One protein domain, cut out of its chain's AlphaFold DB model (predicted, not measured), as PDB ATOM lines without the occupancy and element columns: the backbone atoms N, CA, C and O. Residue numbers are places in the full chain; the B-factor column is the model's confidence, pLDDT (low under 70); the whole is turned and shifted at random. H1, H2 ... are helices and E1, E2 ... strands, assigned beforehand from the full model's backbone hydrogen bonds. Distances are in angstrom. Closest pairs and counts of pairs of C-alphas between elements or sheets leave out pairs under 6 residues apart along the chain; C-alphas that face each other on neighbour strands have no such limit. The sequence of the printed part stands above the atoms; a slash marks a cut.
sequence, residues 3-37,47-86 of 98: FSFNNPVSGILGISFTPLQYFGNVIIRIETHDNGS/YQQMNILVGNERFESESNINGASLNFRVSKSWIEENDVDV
ATOM      1  N   PHE A   3     136.799 180.580 254.896       89.06
ATOM      2  CA  PHE A   3     136.387 181.272 256.106       89.06
ATOM      3  C   PHE A   3     136.812 180.469 257.329       89.06
ATOM      4  O   PHE A   3     136.719 179.242 257.331       89.06
ATOM      5  N   SER A   4     137.241 181.174 258.370       92.50
ATOM      6  CA  SER A   4     137.603 180.584 259.656       92.50
ATOM      7  C   SER A   4     136.788 181.237 260.759       92.50
ATOM      8  O   SER A   4     136.586 182.452 260.756       92.50
ATOM      9  N   PHE A   5     136.352 180.431 261.715       89.50
ATOM     10  CA  PHE A   5     135.599 180.875 262.876       89.50
ATOM     11  C   PHE A   5     136.526 180.949 264.089       89.50
ATOM     12  O   PHE A   5     137.333 180.048 264.328       89.50
ATOM     13  N   ASN A   6     136.408 182.014 264.881       90.44
ATOM     14  CA  ASN A   6     137.145 182.119 266.135       90.44
ATOM     15  C   ASN A   6     136.337 181.455 267.257       90.44
ATOM     16  O   ASN A   6     135.262 181.932 267.608       90.44
ATOM     17  N   ASN A   7     136.868 180.348 267.784       88.31
ATOM     18  CA  ASN A   7     136.290 179.545 268.863       88.31
ATOM     19  C   ASN A   7     134.772 179.258 268.720       88.31
ATOM     20  O   ASN A   7     133.982 179.637 269.585       88.31
ATOM     21  N   PRO A   8     134.353 178.584 267.636       89.44
ATOM     22  CA  PRO A   8     132.950 178.295 267.362       89.44
ATOM     23  C   PRO A   8     132.381 177.258 268.334       89.44
ATOM     24  O   PRO A   8     133.043 176.268 268.670       89.44
ATOM     25  N   VAL A   9     131.118 177.452 268.723       87.06
ATOM     26  CA  VAL A   9     130.355 176.480 269.526       87.06
ATOM     27  C   VAL A   9     130.117 175.188 268.737       87.06
ATOM     28  O   VAL A   9     130.221 174.112 269.305       87.06
ATOM     29  N   SER A  10     129.910 175.279 267.417       88.19
ATOM     30  CA  SER A  10     129.645 174.124 266.543       88.19
ATOM     31  C   SER A  10     130.815 173.150 266.374       88.19
ATOM     32  O   SER A  10     130.645 172.085 265.792       88.19
ATOM     33  N   GLY A  11     132.029 173.528 266.788       91.25
ATOM     34  CA  GLY A  11     133.239 172.740 266.538       91.25
ATOM     35  C   GLY A  11     133.793 172.837 265.110       91.25
ATOM     36  O   GLY A  11     134.914 172.386 264.881       91.25
ATOM     37  N   ILE A  12     133.093 173.483 264.170       92.56
ATOM     38  CA  ILE A  12     133.593 173.745 262.809       92.56
ATOM     39  C   ILE A  12     134.472 174.991 262.807       92.56
ATOM     40  O   ILE A  12     133.981 176.115 262.819       92.56
ATOM     41  N   LEU A  13     135.787 174.788 262.778       94.31
ATOM     42  CA  LEU A  13     136.815 175.829 262.820       94.31
ATOM     43  C   LEU A  13     136.924 176.621 261.517       94.31
ATOM     44  O   LEU A  13     137.352 177.775 261.532       94.31
ATOM     45  N   GLY A  14     136.549 176.026 260.389       93.19
ATOM     46  CA  GLY A  14     136.589 176.713 259.109       93.19
ATOM     47  C   GLY A  14     135.998 175.907 257.969       93.19
ATOM     48  O   GLY A  14     135.884 174.684 258.038       93.19
ATOM     49  N   ILE A  15     135.621 176.627 256.920       91.50
ATOM     50  CA  ILE A  15     135.000 176.090 255.713       91.50
ATOM     51  C   ILE A  15     135.693 176.721 254.514       91.50
ATOM     52  O   ILE A  15     135.852 177.943 254.440       91.50
ATOM     53  N   SER A  16     136.092 175.897 253.555       90.12
ATOM     54  CA  SER A  16     136.552 176.349 252.250       90.12
ATOM     55  C   SER A  16     135.794 175.641 251.138       90.12
ATOM     56  O   SER A  16     135.386 174.494 251.274       90.12
ATOM     57  N   PHE A  17     135.565 176.349 250.037       86.69
ATOM     58  CA  PHE A  17     134.877 175.816 248.864       86.69
ATOM     59  C   PHE A  17     135.263 176.597 247.610       86.69
ATOM     60  O   PHE A  17     135.657 177.770 247.693       86.69
ATOM     61  N   THR A  18     135.147 175.975 246.439       86.31
ATOM     62  CA  THR A  18     135.414 176.645 245.156       86.31
ATOM     63  C   THR A  18     134.096 176.956 244.450       86.31
ATOM     64  O   THR A  18     133.450 176.032 243.973       86.31
ATOM     65  N   PRO A  19     133.661 178.224 244.361       80.81
ATOM     66  CA  PRO A  19     132.457 178.558 243.608       80.81
ATOM     67  C   PRO A  19     132.708 178.415 242.097       80.81
ATOM     68  O   PRO A  19     133.720 178.901 241.593       80.81
ATOM     69  N   LEU A  20     131.784 177.777 241.378       80.19
ATOM     70  CA  LEU A  20     131.782 177.678 239.911       80.19
ATOM     71  C   LEU A  20     131.117 178.889 239.249       80.19
ATOM     72  O   LEU A  20     131.519 179.299 238.162       80.19
ATOM     73  N   GLN A  21     130.133 179.492 239.915       73.19
ATOM     74  CA  GLN A  21     129.493 180.741 239.502       73.19
ATOM     75  C   GLN A  21     129.439 181.701 240.690       73.19
ATOM     76  O   GLN A  21     129.270 181.277 241.831       73.19
ATOM     77  N   TYR A  22     129.614 182.999 240.442       65.38
ATOM     78  CA  TYR A  22     129.585 184.020 241.489       65.38
ATOM     79  C   TYR A  22     128.274 184.807 241.429       65.38
ATOM     80  O   TYR A  22     128.079 185.625 240.532       65.38
ATOM     81  N   PHE A  23     127.389 184.585 242.406       64.12
ATOM     82  CA  PHE A  23     126.084 185.258 242.506       64.12
ATOM     83  C   PHE A  23     126.016 186.294 243.645       64.12
ATOM     84  O   PHE A  23     124.948 186.558 244.195       64.12
ATOM     85  N   GLY A  24     127.151 186.906 244.004       71.38
ATOM     86  CA  GLY A  24     127.227 187.927 245.053       71.38
ATOM     87  C   GLY A  24     127.554 187.352 246.434       71.38
ATOM     88  O   GLY A  24     128.539 186.631 246.592       71.38
ATOM     89  N   ASN A  25     126.768 187.713 247.452       74.88
ATOM     90  CA  ASN A  25     127.017 187.302 248.836       74.88
ATOM     91  C   ASN A  25     126.650 185.831 249.051       74.88
ATOM     92  O   ASN A  25     125.493 185.458 248.874       74.88
ATOM     93  N   VAL A  26     127.606 185.021 249.499       76.56
ATOM     94  CA  VAL A  26     127.363 183.638 249.928       76.56
ATOM     95  C   VAL A  26     127.200 183.623 251.445       76.56
ATOM     96  O   VAL A  26     128.050 184.159 252.156       76.56
ATOM     97  N   ILE A  27     126.116 183.023 251.938       81.94
ATOM     98  CA  ILE A  27     125.886 182.822 253.369       81.94
ATOM     99  C   ILE A  27     126.260 181.379 253.700       81.94
ATOM    100  O   ILE A  27     125.967 180.460 252.939       81.94
ATOM    101  N   ILE A  28     126.933 181.187 254.832       83.19
ATOM    102  CA  ILE A  28     127.215 179.863 255.379       83.19
ATOM    103  C   ILE A  28     126.438 179.746 256.682       83.19
ATOM    104  O   ILE A  28     126.642 180.556 257.591       83.19
ATOM    105  N   ARG A  29     125.545 178.762 256.771       85.88
ATOM    106  CA  ARG A  29     124.782 178.462 257.985       85.88
ATOM    107  C   ARG A  29     125.141 177.066 258.482       85.88
ATOM    108  O   ARG A  29     125.174 176.125 257.696       85.88
ATOM    109  N   ILE A  30     125.428 176.962 259.778       87.69
ATOM    110  CA  ILE A  30     125.756 175.707 260.459       87.69
ATOM    111  C   ILE A  30     124.702 175.494 261.542       87.69
ATOM    112  O   ILE A  30     124.566 176.334 262.431       87.69
ATOM    113  N   GLU A  31     123.968 174.391 261.456       88.56
ATOM    114  CA  GLU A  31     122.883 174.043 262.375       88.56
ATOM    115  C   GLU A  31     123.229 172.720 263.060       88.56
ATOM    116  O   GLU A  31     123.203 171.665 262.433       88.56
ATOM    117  N   THR A  32     123.614 172.776 264.334       87.25
ATOM    118  CA  THR A  32     123.938 171.596 265.148       87.25
ATOM    119  C   THR A  32     122.684 171.035 265.801       87.25
ATOM    120  O   THR A  32     121.916 171.800 266.385       87.25
ATOM    121  N   HIS A  33     122.513 169.716 265.758       82.25
ATOM    122  CA  HIS A  33     121.415 169.018 266.421       82.25
ATOM    123  C   HIS A  33     121.945 168.189 267.592       82.25
ATOM    124  O   HIS A  33     123.006 167.569 267.490       82.25
ATOM    125  N   ASP A  34     121.220 168.200 268.711       68.25
ATOM    126  CA  ASP A  34     121.534 167.336 269.847       68.25
ATOM    127  C   ASP A  34     121.273 165.873 269.466       68.25
ATOM    128  O   ASP A  34     120.326 165.573 268.739       68.25
ATOM    129  N   ASN A  35     122.119 164.973 269.975       60.19
ATOM    130  CA  ASN A  35     122.264 163.558 269.595       60.19
ATOM    131  C   ASN A  35     121.063 162.651 269.974       60.19
ATOM    132  O   ASN A  35     121.232 161.494 270.347       60.19
ATOM    133  N   GLY A  36     119.839 163.183 269.960       52.03
ATOM    134  CA  GLY A  36     118.637 162.530 270.480       52.03
ATOM    135  C   GLY A  36     118.088 161.398 269.612       52.03
ATOM    136  O   GLY A  36     117.260 160.621 270.082       52.03
ATOM    137  N   SER A  37     118.546 161.269 268.369       50.44
ATOM    138  CA  SER A  37     118.192 160.147 267.508       50.44
ATOM    139  C   SER A  37     119.309 159.909 266.507       50.44
ATOM    140  O   SER A  37     119.505 160.714 265.600       50.44
ATOM    141  N   TYR A  47     129.416 161.586 267.229       89.69
ATOM    142  CA  TYR A  47     129.847 162.733 268.038       89.69
ATOM    143  C   TYR A  47     128.882 163.921 267.950       89.69
ATOM    144  O   TYR A  47     128.507 164.500 268.966       89.69
ATOM    145  N   GLN A  48     128.522 164.323 266.729       87.81
ATOM    146  CA  GLN A  48     127.716 165.512 266.473       87.81
ATOM    147  C   GLN A  48     127.066 165.410 265.094       87.81
ATOM    148  O   GLN A  48     127.761 165.235 264.094       87.81
ATOM    149  N   GLN A  49     125.753 165.614 265.034       88.12
ATOM    150  CA  GLN A  49     125.034 165.822 263.778       88.12
ATOM    151  C   GLN A  49     124.887 167.318 263.499       88.12
ATOM    152  O   GLN A  49     124.673 168.124 264.416       88.12
ATOM    153  N   MET A  50     125.026 167.707 262.231       86.94
ATOM    154  CA  MET A  50     124.851 169.091 261.808       86.94
ATOM    155  C   MET A  50     124.498 169.212 260.330       86.94
ATOM    156  O   MET A  50     124.980 168.438 259.510       86.94
ATOM    157  N   ASN A  51     123.761 170.268 260.000       86.31
ATOM    158  CA  ASN A  51     123.548 170.702 258.627       86.31
ATOM    159  C   ASN A  51     124.485 171.866 258.308       86.31
ATOM    160  O   ASN A  51     124.614 172.809 259.094       86.31
ATOM    161  N   ILE A  52     125.136 171.805 257.145       84.88
ATOM    162  CA  ILE A  52     125.973 172.888 256.625       84.88
ATOM    163  C   ILE A  52     125.375 173.342 255.301       84.88
ATOM    164  O   ILE A  52     125.456 172.650 254.290       84.88
ATOM    165  N   LEU A  53     124.794 174.535 255.317       83.06
ATOM    166  CA  LEU A  53     124.137 175.144 254.170       83.06
ATOM    167  C   LEU A  53     125.050 176.244 253.628       83.06
ATOM    168  O   LEU A  53     125.393 177.186 254.350       83.06
ATOM    169  N   VAL A  54     125.460 176.122 252.365       79.31
ATOM    170  CA  VAL A  54     126.314 177.102 251.681       79.31
ATOM    171  C   VAL A  54     125.537 177.697 250.516       79.31
ATOM    172  O   VAL A  54     125.330 177.036 249.503       79.31
ATOM    173  N   GLY A  55     125.130 178.957 250.639       74.31
ATOM    174  CA  GLY A  55     124.422 179.642 249.568       74.31
ATOM    175  C   GLY A  55     123.499 180.763 250.025       74.31
ATOM    176  O   GLY A  55     123.637 181.334 251.100       74.31
ATOM    177  N   ASN A  56     122.596 181.122 249.129       70.12
ATOM    178  CA  ASN A  56     121.458 182.016 249.295       70.12
ATOM    179  C   ASN A  56     120.378 181.535 248.302       70.12
ATOM    180  O   ASN A  56     120.681 180.668 247.480       70.12
ATOM    181  N   GLU A  57     119.198 182.156 248.269       62.25
ATOM    182  CA  GLU A  57     118.097 181.791 247.347       62.25
ATOM    183  C   GLU A  57     118.501 181.697 245.851       62.25
ATOM    184  O   GLU A  57     117.784 181.128 245.035       62.25
ATOM    185  N   ARG A  58     119.640 182.283 245.450       56.12
ATOM    186  CA  ARG A  58     120.195 182.277 244.081       56.12
ATOM    187  C   ARG A  58     121.431 181.385 243.904       56.12
ATOM    188  O   ARG A  58     121.904 181.239 242.782       56.12
ATOM    189  N   PHE A  59     121.981 180.845 244.989       59.78
ATOM    190  CA  PHE A  59     123.205 180.034 245.034       59.78
ATOM    191  C   PHE A  59     122.926 178.579 245.461       59.78
ATOM    192  O   PHE A  59     123.820 177.747 245.373       59.78
ATOM    193  N   GLU A  60     121.693 178.271 245.873       57.50
ATOM    194  CA  GLU A  60     121.193 177.009 246.454       57.50
ATOM    195  C   GLU A  60     121.254 175.746 245.564       57.50
ATOM    196  O   GLU A  60     120.631 174.741 245.893       57.50
ATOM    197  N   SER A  61     122.014 175.732 244.463       62.16
ATOM    198  CA  SER A  61     122.276 174.490 243.719       62.16
ATOM    199  C   SER A  61     123.695 173.981 243.965       62.16
ATOM    200  O   SER A  61     124.669 174.712 243.768       62.16
ATOM    201  N   GLU A  62     123.830 172.700 244.332       62.19
ATOM    202  CA  GLU A  62     125.132 172.042 244.536       62.19
ATOM    203  C   GLU A  62     126.055 172.157 243.312       62.19
ATOM    204  O   GLU A  62     127.276 172.236 243.443       62.19
ATOM    205  N   SER A  63     125.471 172.278 242.116       68.06
ATOM    206  CA  SER A  63     126.177 172.520 240.853       68.06
ATOM    207  C   SER A  63     126.996 173.817 240.816       68.06
ATOM    208  O   SER A  63     127.790 174.008 239.894       68.06
ATOM    209  N   ASN A  64     126.838 174.707 241.800       71.88
ATOM    210  CA  ASN A  64     127.604 175.946 241.912       71.88
ATOM    211  C   ASN A  64     128.875 175.809 242.759       71.88
ATOM    212  O   ASN A  64     129.630 176.780 242.848       71.88
ATOM    213  N   ILE A  65     129.147 174.647 243.367       77.31
ATOM    214  CA  ILE A  65     130.321 174.423 244.218       77.31
ATOM    215  C   ILE A  65     131.165 173.269 243.666       77.31
ATOM    216  O   ILE A  65     130.729 172.128 243.592       77.31
ATOM    217  N   ASN A  66     132.423 173.554 243.331       82.06
ATOM    218  CA  ASN A  66     133.425 172.554 242.980       82.06
ATOM    219  C   ASN A  66     134.276 172.190 244.202       82.06
ATOM    220  O   ASN A  66     135.348 172.756 244.437       82.06
ATOM    221  N   GLY A  67     133.770 171.238 244.979       83.38
ATOM    222  CA  GLY A  67     134.444 170.731 246.165       83.38
ATOM    223  C   GLY A  67     134.402 171.694 247.352       83.38
ATOM    224  O   GLY A  67     134.395 172.925 247.221       83.38
ATOM    225  N   ALA A  68     134.396 171.096 248.538       85.56
ATOM    226  CA  ALA A  68     134.449 171.788 249.812       85.56
ATOM    227  C   ALA A  68     135.402 171.059 250.765       85.56
ATOM    228  O   ALA A  68     135.657 169.863 250.631       85.56
ATOM    229  N   SER A  69     135.948 171.787 251.729       90.00
ATOM    230  CA  SER A  69     136.737 171.227 252.818       90.00
ATOM    231  C   SER A  69     136.318 171.865 254.132       90.00
ATOM    232  O   SER A  69     136.047 173.066 254.209       90.00
ATOM    233  N   LEU A  70     136.273 171.038 255.170       91.25
ATOM    234  CA  LEU A  70     135.903 171.428 256.521       91.25
ATOM    235  C   LEU A  70     137.108 171.239 257.431       91.25
ATOM    236  O   LEU A  70     137.801 170.228 257.360       91.25
ATOM    237  N   ASN A  71     137.337 172.212 258.302       93.25
ATOM    238  CA  ASN A  71     138.235 172.068 259.433       93.25
ATOM    239  C   ASN A  71     137.380 172.013 260.699       93.25
ATOM    240  O   ASN A  71     136.567 172.910 260.926       93.25
ATOM    241  N   PHE A  72     137.542 170.969 261.503       93.44
ATOM    242  CA  PHE A  72     136.704 170.694 262.664       93.44
ATOM    243  C   PHE A  72     137.542 170.218 263.850       93.44
ATOM    244  O   PHE A  72     138.701 169.830 263.702       93.44
ATOM    245  N   ARG A  73     136.947 170.259 265.042       93.12
ATOM    246  CA  ARG A  73     137.519 169.690 266.265       93.12
ATOM    247  C   ARG A  73     136.533 168.740 266.928       93.12
ATOM    248  O   ARG A  73     135.329 168.984 266.918       93.12
ATOM    249  N   VAL A  74     137.079 167.722 267.577       92.81
ATOM    250  CA  VAL A  74     136.353 166.793 268.446       92.81
ATOM    251  C   VAL A  74     136.898 166.948 269.862       92.81
ATOM    252  O   VAL A  74     138.091 167.214 270.045       92.81
ATOM    253  N   SER A  75     136.032 166.850 270.871       93.38
ATOM    254  CA  SER A  75     136.466 166.914 272.265       93.38
ATOM    255  C   SER A  75     137.362 165.726 272.608       93.38
ATOM    256  O   SER A  75     136.993 164.575 272.387       93.38
ATOM    257  N   LYS A  76     138.512 166.005 273.230       94.50
ATOM    258  CA  LYS A  76     139.421 164.970 273.739       94.50
ATOM    259  C   LYS A  76     138.749 164.097 274.800       94.50
ATOM    260  O   LYS A  76     138.961 162.894 274.792       94.50
ATOM    261  N   SER A  77     137.914 164.690 275.658       95.44
ATOM    262  CA  SER A  77     137.172 163.934 276.673       95.44
ATOM    263  C   SER A  77     136.187 162.959 276.035       95.44
ATOM    264  O   SER A  77     136.142 161.812 276.442       95.44
ATOM    265  N   TRP A  78     135.478 163.372 274.980       93.56
ATOM    266  CA  TRP A  78     134.542 162.490 274.280       93.56
ATOM    267  C   TRP A  78     135.267 161.316 273.612       93.56
ATOM    268  O   TRP A  78     134.801 160.188 273.697       93.56
ATOM    269  N   ILE A  79     136.431 161.564 273.001       94.12
ATOM    270  CA  ILE A  79     137.260 160.501 272.407       94.12
ATOM    271  C   ILE A  79     137.681 159.482 273.475       94.12
ATOM    272  O   ILE A  79     137.566 158.282 273.252       94.12
ATOM    273  N   GLU A  80     138.147 159.959 274.633       95.75
ATOM    274  CA  GLU A  80     138.596 159.109 275.746       95.75
ATOM    275  C   GLU A  80     137.436 158.353 276.414       95.75
ATOM    276  O   GLU A  80     137.591 157.191 276.775       95.75
ATOM    277  N   GLU A  81     136.275 158.991 276.566       95.00
ATOM    278  CA  GLU A  81     135.076 158.399 277.173       95.00
ATOM    279  C   GLU A  81     134.445 157.308 276.295       95.00
ATOM    280  O   GLU A  81     133.860 156.371 276.834       95.00
ATOM    281  N   ASN A  82     134.579 157.414 274.968       92.06
ATOM    282  CA  ASN A  82     133.986 156.482 274.001       92.06
ATOM    283  C   ASN A  82     135.009 155.510 273.378       92.06
ATOM    284  O   ASN A  82     134.659 154.784 272.456       92.06
ATOM    285  N   ASP A  83     136.259 155.495 273.864       93.81
ATOM    286  CA  ASP A  83     137.350 154.630 273.371       93.81
ATOM    287  C   ASP A  83     137.553 154.703 271.840       93.81
ATOM    288  O   ASP A  83     137.737 153.702 271.148       93.81
ATOM    289  N   VAL A  84     137.482 155.920 271.287       92.81
ATOM    290  CA  VAL A  84     137.570 156.151 269.838       92.81
ATOM    291  C   VAL A  84     139.028 156.272 269.396       92.81
ATOM    292  O   VAL A  84     139.790 157.094 269.910       92.81
ATOM    293  N   ASP A  85     139.416 155.518 268.366       93.94
ATOM    294  CA  ASP A  85     140.686 155.741 267.675       93.94
ATOM    295  C   ASP A  85     140.604 157.044 266.860       93.94
ATOM    296  O   ASP A  85     139.782 157.209 265.961       93.94
ATOM    297  N   VAL A  86     141.487 158.000 267.151       92.12
ATOM    298  CA  VAL A  86     141.525 159.300 266.461       92.12
ATOM    299  C   VAL A  86     141.669 159.144 264.942       92.12
ATOM    300  O   VAL A  86     141.164 159.976 264.190       92.12
TER     301      VAL A  86
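What this domain is: This is residues 3 to 37 and 47 to 86 of the 98 residues of the protein "PGF-pre-PGF domain-containing protein" of Methanosarcina acetivorans (UniProt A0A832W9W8). Look for two antiparallel ribbons of two strands each, E1 with E4 and E2 with E3, set loosely and partly face to face, with their strands crossed. Two links join the ribbons at one end, from E1 to E2 and from E3 to E4, and the short helix H1 lies beyond the other end, following E4. The printed part has 75 residues, with four named strands and then one named helix along the chain, E1, E2, E3, E4, H1; the sheets have the orders E1 - E4 and E2 - E3, both antiparallel. The class is mostly strand, although under half of the residues are in named elements. The whole is loose, with a radius of gyration of the C-alphas of 14.9 A, and elongated, spanning 45 by 23 by 21 A.

Where its parts are: Find C-alpha 12 at (133.593, 173.745, 262.809); from there E1, residues 12 to 19, runs 19.8 A. Its neighbour E4, residues 65 to 72, runs 19.9 A and ends at C-alpha 72, at (136.704, 170.694, 262.664). In the other sheet, E2 is residues 27 to 33, 19.5 A long, and E3 is residues 49 to 55, 19.8 A long. H1, residues 76 to 81, is 8.6 A long and ends at C-alpha 81, at (135.076, 158.399, 277.173).

How they stand to each other: Begin with E1 and E4, antiparallel at 169 degrees between their directions, where C-alphas 17 and 68 face each other at 4.2 A. Look there for N 16 and O 69, 2.9 A apart, and N 69 and O 16, 2.8 A, both within hydrogen-bond range. Residues 3 to 4 also make a short antiparallel pairing with residues 14 to 15 of E1. In the second sheet, E2 and E3 are antiparallel at 167 degrees, and C-alphas 32 and 50 face each other at 4.3 A. Here N 29 and O 53 are 2.9 A apart and N 33 and O 49 are 3.0 A apart, within hydrogen-bond range. Between the sheets, E1 and E3 are near each other, with 5 pairs of C-alphas within 10 A. E1 and E2 are only just apart, their closest C-alphas at 8.4 A; E2 and E4 are apart, and so are E3 and E4. H1 is apart from E1, E2 and E3, and every O i to N i+4 pair in it is within hydrogen-bond range.

The domain as a whole: The two C-alphas farthest apart are those of Phe 23 and Asp 83, at 44.9 A. Residues 38 to 46 are not printed; across this cut, in the link from E2 to E3, C-alphas 37 and 47 are 12.0 A apart. Of the links that are printed whole, E4 to H1 is tight, E1 to E2 and E3 to E4 are short, and none is long. Mean pLDDT of the printed part is 82.6; look for values under 70 at residues 22 to 23, 34 to 37 and 57 to 63.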